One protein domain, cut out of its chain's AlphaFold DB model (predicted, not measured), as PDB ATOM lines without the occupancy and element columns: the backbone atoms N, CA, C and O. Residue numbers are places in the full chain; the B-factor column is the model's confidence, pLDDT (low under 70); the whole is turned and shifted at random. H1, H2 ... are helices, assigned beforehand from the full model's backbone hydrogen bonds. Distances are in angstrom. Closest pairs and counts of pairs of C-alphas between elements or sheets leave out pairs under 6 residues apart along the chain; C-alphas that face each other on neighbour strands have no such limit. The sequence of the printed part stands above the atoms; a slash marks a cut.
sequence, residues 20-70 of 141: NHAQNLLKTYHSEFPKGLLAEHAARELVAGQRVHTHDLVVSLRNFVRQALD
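AT A GLANCE: This is residues 20 to 70 of the 141 residues of an uncharacterized protein of Acetobacter pasteurianus (UniProt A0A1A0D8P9). Look first at H3, the longest helix by residues: it folds back on H2 as a loose helical hairpin that meets over only part of its length, and H1 sticks out from the H2 side as a free arm that adds much of the length. Residues 65 to 70, of which 65 to 68 belong to H3, stick out too. The printed part has 51 residues with three named helices in the order H1, H2, H3 and no named strand, and its class is all helix. It is loose, with a radius of gyration of the C-alphas of 14.0 A, and only just flat, spanning 42 by 28 by 10 A.

IN THESE COORDINATES: Find C-alpha 55 at (244.767, 383.282, 157.381); from there H3, residues 55 to 68, runs 20.1 A to C-alpha 68 at (244.621, 371.522, 173.672). H2 holds residues 35 to 47 and is 18.8 A long. For H1, residues 20 to 32, start at C-alpha 20 at (238.129, 347.079, 160.374) and go 18.1 A to C-alpha 32.

HOW THE PARTS SIT: H3 touches H2 with residues 56 to 61 alone, and their closest C-alphas, those of Leu 57 and Leu 38, are 6.0 A apart. These two helices form a hairpin, running opposite ways at a tilt of 36 degrees, only just steep. H1 is apart from H2 and from H3. In H1, H2 and H3 every O i to N i+4 pair is within hydrogen-bond range.

THE WHOLE: The two C-alphas farthest apart, those of Asn 20 and Gly 49, are 41.8 A apart. Without the stretches that stand free, the body of 32 residues spans 27 by 16 by 7 A. The printed part has no cut; the link from H1 to H2 is tight, and that from H2 to H3 is short. The mean pLDDT of the printed part is 73.1, and residues 20 to 36 and residue 51 are under 70.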
ATOM      1  N   ASN A  20     239.112 346.119 159.873       59.47
ATOM      2  CA  ASN A  20     238.129 347.079 160.374       59.47
ATOM      3  C   ASN A  20     238.541 347.879 161.623       59.47
ATOM      4  O   ASN A  20     238.230 349.059 161.670       59.47
ATOM      5  N   HIS A  21     239.222 347.314 162.624       59.88
ATOM      6  CA  HIS A  21     239.659 348.053 163.819       59.88
ATOM      7  C   HIS A  21     240.831 348.986 163.494       59.88
ATOM      8  O   HIS A  21     240.810 350.149 163.883       59.88
ATOM      9  N   ALA A  22     241.814 348.519 162.718       58.28
ATOM     10  CA  ALA A  22     242.902 349.371 162.231       58.28
ATOM     11  C   ALA A  22     242.376 350.470 161.288       58.28
ATOM     12  O   ALA A  22     242.784 351.623 161.394       58.28
ATOM     13  N   GLN A  23     241.413 350.141 160.423       60.84
ATOM     14  CA  GLN A  23     240.712 351.110 159.581       60.84
ATOM     15  C   GLN A  23     239.844 352.072 160.396       60.84
ATOM     16  O   GLN A  23     239.733 353.228 160.007       60.84
ATOM     17  N   ASN A  24     239.242 351.642 161.510       62.03
ATOM     18  CA  ASN A  24     238.477 352.528 162.388       62.03
ATOM     19  C   ASN A  24     239.410 353.502 163.113       62.03
ATOM     20  O   ASN A  24     239.141 354.692 163.103       62.03
ATOM     21  N   LEU A  25     240.553 353.029 163.623       61.41
ATOM     22  CA  LEU A  25     241.584 353.900 164.193       61.41
ATOM     23  C   LEU A  25     242.118 354.886 163.148       61.41
ATOM     24  O   LEU A  25     242.158 356.080 163.413       61.41
ATOM     25  N   LEU A  26     242.449 354.427 161.938       61.31
ATOM     26  CA  LEU A  26     242.868 355.308 160.843       61.31
ATOM     27  C   LEU A  26     241.782 356.326 160.467       61.31
ATOM     28  O   LEU A  26     242.119 357.475 160.214       61.31
ATOM     29  N   LYS A  27     240.495 355.953 160.479       57.34
ATOM     30  CA  LYS A  27     239.374 356.884 160.257       57.34
ATOM     31  C   LYS A  27     239.262 357.918 161.376       57.34
ATOM     32  O   LYS A  27     239.084 359.090 161.067       57.34
ATOM     33  N   THR A  28     239.434 357.520 162.639       58.06
ATOM     34  CA  THR A  28     239.448 358.440 163.786       58.06
ATOM     35  C   THR A  28     240.620 359.420 163.688       58.06
ATOM     36  O   THR A  28     240.405 360.630 163.729       58.06
ATOM     37  N   TYR A  29     241.833 358.923 163.422       51.59
ATOM     38  CA  TYR A  29     243.015 359.758 163.184       51.59
ATOM     39  C   TYR A  29     242.802 360.706 161.992       51.59
ATOM     40  O   TYR A  29     243.049 361.902 162.095       51.59
ATOM     41  N   HIS A  30     242.277 360.225 160.867       55.31
ATOM     42  CA  HIS A  30     242.063 361.059 159.680       55.31
ATOM     43  C   HIS A  30     240.942 362.101 159.871       55.31
ATOM     44  O   HIS A  30     240.969 363.152 159.234       55.31
ATOM     45  N   SER A  31     239.979 361.843 160.765       54.03
ATOM     46  CA  SER A  31     238.897 362.782 161.099       54.03
ATOM     47  C   SER A  31     239.306 363.896 162.072       54.03
ATOM     48  O   SER A  31     238.712 364.971 162.043       54.03
ATOM     49  N   GLU A  32     240.344 363.685 162.889       56.75
ATOM     50  CA  GLU A  32     240.838 364.680 163.855       56.75
ATOM     51  C   GLU A  32     241.926 365.612 163.288       56.75
ATOM     52  O   GLU A  32     242.171 366.683 163.850       56.75
ATOM     53  N   PHE A  33     242.536 365.275 162.142       52.34
ATOM     54  CA  PHE A  33     243.601 366.073 161.512       52.34
ATOM     55  C   PHE A  33     243.229 366.773 160.177       52.34
ATOM     56  O   PHE A  33     244.061 366.817 159.269       52.34
ATOM     57  N   PRO A  34     242.066 367.449 160.026       62.31
ATOM     58  CA  PRO A  34     241.753 368.223 158.814       62.31
ATOM     59  C   PRO A  34     242.686 369.436 158.599       62.31
ATOM     60  O   PRO A  34     242.670 370.074 157.550       62.31
ATOM     61  N   LYS A  35     243.532 369.763 159.584       62.53
ATOM     62  CA  LYS A  35     244.439 370.925 159.587       62.53
ATOM     63  C   LYS A  35     245.751 370.671 158.840       62.53
ATOM     64  O   LYS A  35     246.349 371.620 158.340       62.53
ATOM     65  N   GLY A  36     246.187 369.411 158.751       68.50
ATOM     66  CA  GLY A  36     247.410 369.033 158.033       68.50
ATOM     67  C   GLY A  36     247.325 369.347 156.540       68.50
ATOM     68  O   GLY A  36     248.305 369.796 155.959       68.50
ATOM     69  N   LEU A  37     246.128 369.230 155.956       75.81
ATOM     70  CA  LEU A  37     245.866 369.549 154.550       75.81
ATOM     71  C   LEU A  37     246.046 371.045 154.246       75.81
ATOM     72  O   LEU A  37     246.607 371.397 153.212       75.81
ATOM     73  N   LEU A  38     245.638 371.929 155.166       75.62
ATOM     74  CA  LEU A  38     245.866 373.375 155.032       75.62
ATOM     75  C   LEU A  38     247.359 373.714 155.108       75.62
ATOM     76  O   LEU A  38     247.842 374.554 154.354       75.62
ATOM     77  N   ALA A  39     248.096 373.052 156.005       76.56
ATOM     78  CA  ALA A  39     249.540 373.239 156.136       76.56
ATOM     79  C   ALA A  39     250.306 372.708 154.913       76.56
ATOM     80  O   ALA A  39     251.218 373.376 154.430       76.56
ATOM     81  N   GLU A  40     249.922 371.543 154.386       81.50
ATOM     82  CA  GLU A  40     250.491 370.980 153.159       81.50
ATOM     83  C   GLU A  40     250.239 371.902 151.962       81.50
ATOM     84  O   GLU A  40     251.164 372.213 151.213       81.50
ATOM     85  N   HIS A  41     249.007 372.386 151.802       80.38
ATOM     86  CA  HIS A  41     248.648 373.296 150.723       80.38
ATOM     87  C   HIS A  41     249.455 374.601 150.793       80.38
ATOM     88  O   HIS A  41     250.116 374.962 149.821       80.38
ATOM     89  N   ALA A  42     249.512 375.231 151.970       77.81
ATOM     90  CA  ALA A  42     250.313 376.431 152.203       77.81
ATOM     91  C   ALA A  42     251.811 376.206 151.922       77.81
ATOM     92  O   ALA A  42     252.470 377.054 151.325       77.81
ATOM     93  N   ALA A  43     252.365 375.053 152.311       79.38
ATOM     94  CA  ALA A  43     253.758 374.713 152.028       79.38
ATOM     95  C   ALA A  43     254.022 374.546 150.521       79.38
ATOM     96  O   ALA A  43     255.049 375.006 150.022       79.38
ATOM     97  N   ARG A  44     253.091 373.934 149.778       80.38
ATOM     98  CA  ARG A  44     253.202 373.768 148.319       80.38
ATOM     99  C   ARG A  44     253.141 375.107 147.591       80.38
ATOM    100  O   ARG A  44     253.924 375.325 146.671       80.38
ATOM    101  N   GLU A  45     252.276 376.017 148.028       79.19
ATOM    102  CA  GLU A  45     252.210 377.371 147.473       79.19
ATOM    103  C   GLU A  45     253.470 378.199 147.781       79.19
ATOM    104  O   GLU A  45     253.961 378.903 146.898       79.19
ATOM    105  N   LEU A  46     254.051 378.057 148.983       73.31
ATOM    106  CA  LEU A  46     255.320 378.705 149.348       73.31
ATOM    107  C   LEU A  46     256.471 378.242 148.445       73.31
ATOM    108  O   LEU A  46     257.243 379.069 147.961       73.31
ATOM    109  N   VAL A  47     256.579 376.934 148.187       82.44
ATOM    110  CA  VAL A  47     257.607 376.370 147.292       82.44
ATOM    111  C   VAL A  47     257.390 376.811 145.842       82.44
ATOM    112  O   VAL A  47     258.355 377.038 145.118       82.44
ATOM    113  N   ALA A  48     256.136 377.002 145.427       83.12
ATOM    114  CA  ALA A  48     255.781 377.538 144.114       83.12
ATOM    115  C   ALA A  48     256.002 379.063 143.981       83.12
ATOM    116  O   ALA A  48     255.671 379.644 142.943       83.12
ATOM    117  N   GLY A  49     256.523 379.729 145.020       77.81
ATOM    118  CA  GLY A  49     256.748 381.176 145.044       77.81
ATOM    119  C   GLY A  49     255.458 382.003 145.005       77.81
ATOM    120  O   GLY A  49     255.502 383.195 144.701       77.81
ATOM    121  N   GLN A  50     254.308 381.380 145.277       73.06
ATOM    122  CA  GLN A  50     253.011 382.043 145.284       73.06
ATOM    123  C   GLN A  50     252.778 382.756 146.617       73.06
ATOM    124  O   GLN A  50     253.325 382.391 147.661       73.06
ATOM    125  N   ARG A  51     251.950 383.805 146.594       68.06
ATOM    126  CA  ARG A  51     251.524 384.461 147.831       68.06
ATOM    127  C   ARG A  51     250.568 383.543 148.578       68.06
ATOM    128  O   ARG A  51     249.455 383.320 148.127       68.06
ATOM    129  N   VAL A  52     251.011 383.071 149.735       76.69
ATOM    130  CA  VAL A  52     250.251 382.121 150.548       76.69
ATOM    131  C   VAL A  52     249.302 382.849 151.481       76.69
ATOM    132  O   VAL A  52     249.710 383.675 152.304       76.69
ATOM    133  N   HIS A  53     248.022 382.513 151.379       73.81
ATOM    134  CA  HIS A  53     246.992 383.026 152.270       73.81
ATOM    135  C   HIS A  53     246.996 382.236 153.586       73.81
ATOM    136  O   HIS A  53     246.265 381.274 153.785       73.81
ATOM    137  N   THR A  54     247.844 382.663 154.526       78.88
ATOM    138  CA  THR A  54     248.055 381.997 155.826       78.88
ATOM    139  C   THR A  54     246.904 382.170 156.823       78.88
ATOM    140  O   THR A  54     246.948 381.589 157.910       78.88
ATOM    141  N   HIS A  55     245.874 382.951 156.482       84.25
ATOM    142  CA  HIS A  55     244.767 383.282 157.381       84.25
ATOM    143  C   HIS A  55     244.061 382.028 157.914       84.25
ATOM    144  O   HIS A  55     243.952 381.848 159.129       84.25
ATOM    145  N   ASP A  56     243.681 381.114 157.021       77.56
ATOM    146  CA  ASP A  56     242.942 379.901 157.383       77.56
ATOM    147  C   ASP A  56     243.790 378.942 158.226       77.56
ATOM    148  O   ASP A  56     243.304 378.333 159.185       77.56
ATOM    149  N   LEU A  57     245.097 378.877 157.946       84.12
ATOM    150  CA  LEU A  57     246.053 378.119 158.751       84.12
ATOM    151  C   LEU A  57     246.152 378.679 160.178       84.12
ATOM    152  O   LEU A  57     246.091 377.920 161.147       84.12
ATOM    153  N   VAL A  58     246.269 380.002 160.327       85.44
ATOM    154  CA  VAL A  58     246.381 380.665 161.636       85.44
ATOM    155  C   VAL A  58     245.100 380.490 162.453       85.44
ATOM    156  O   VAL A  58     245.171 380.200 163.649       85.44
ATOM    157  N   VAL A  59     243.926 380.620 161.833       85.56
ATOM    158  CA  VAL A  59     242.638 380.378 162.502       85.56
ATOM    159  C   VAL A  59     242.547 378.924 162.974       85.56
ATOM    160  O   VAL A  59     242.240 378.665 164.142       85.56
ATOM    161  N   SER A  60     242.901 377.975 162.106       82.88
ATOM    162  CA  SER A  60     242.899 376.541 162.406       82.88
ATOM    163  C   SER A  60     243.854 376.164 163.552       82.88
ATOM    164  O   SER A  60     243.480 375.407 164.463       82.88
ATOM    165  N   LEU A  61     245.053 376.759 163.569       87.44
ATOM    166  CA  LEU A  61     246.052 376.593 164.626       87.44
ATOM    167  C   LEU A  61     245.589 377.198 165.955       87.44
ATOM    168  O   LEU A  61     245.689 376.545 166.990       87.44
ATOM    169  N   ARG A  62     245.030 378.415 165.956       85.19
ATOM    170  CA  ARG A  62     244.513 379.042 167.186       85.19
ATOM    171  C   ARG A  62     243.403 378.209 167.811       85.19
ATOM    172  O   ARG A  62     243.367 378.056 169.027       85.19
ATOM    173  N   ASN A  63     242.529 377.639 166.989       82.06
ATOM    174  CA  ASN A  63     241.479 376.749 167.471       82.06
ATOM    175  C   ASN A  63     242.054 375.434 168.019       82.06
ATOM    176  O   ASN A  63     241.571 374.946 169.034       82.06
ATOM    177  N   PHE A  64     243.117 374.896 167.405       81.50
ATOM    178  CA  PHE A  64     243.830 373.723 167.931       81.50
ATOM    179  C   PHE A  64     244.432 373.996 169.311       81.50
ATOM    180  O   PHE A  64     244.183 373.254 170.254       81.50
ATOM    181  N   VAL A  65     245.192 375.086 169.436       84.69
ATOM    182  CA  VAL A  65     245.864 375.455 170.684       84.69
ATOM    183  C   VAL A  65     244.849 375.699 171.801       84.69
ATOM    184  O   VAL A  65     245.087 375.285 172.929       84.69
ATOM    185  N   ARG A  66     243.692 376.304 171.499       83.81
ATOM    186  CA  ARG A  66     242.620 376.490 172.489       83.81
ATOM    187  C   ARG A  66     242.024 375.184 172.983       83.81
ATOM    188  O   ARG A  66     241.846 375.054 174.182       83.81
ATOM    189  N   GLN A  67     241.752 374.232 172.092       77.56
ATOM    190  CA  GLN A  67     241.245 372.912 172.483       77.56
ATOM    191  C   GLN A  67     242.271 372.151 173.330       77.56
ATOM    192  O   GLN A  67     241.923 371.582 174.355       77.56
ATOM    193  N   ALA A  68     243.548 372.192 172.941       81.31
ATOM    194  CA  ALA A  68     244.621 371.522 173.672       81.31
ATOM    195  C   ALA A  68     244.883 372.124 175.065       81.31
ATOM    196  O   ALA A  68     245.376 371.429 175.951       81.31
ATOM    197  N   LEU A  69     244.587 373.415 175.246       87.19
ATOM    198  CA  LEU A  69     244.759 374.147 176.504       87.19
ATOM    199  C   LEU A  69     243.440 374.383 177.261       87.19
ATOM    200  O   LEU A  69     243.457 375.092 178.263       87.19
ATOM    201  N   ASP A  70     242.326 373.823 176.781       82.50
ATOM    202  CA  ASP A  70     240.970 373.984 177.324       82.50
ATOM    203  C   ASP A  70     240.561 375.454 177.578       82.50
ATOM    204  O   ASP A  70     240.035 375.840 178.622       82.50
TER     205      ASP A  70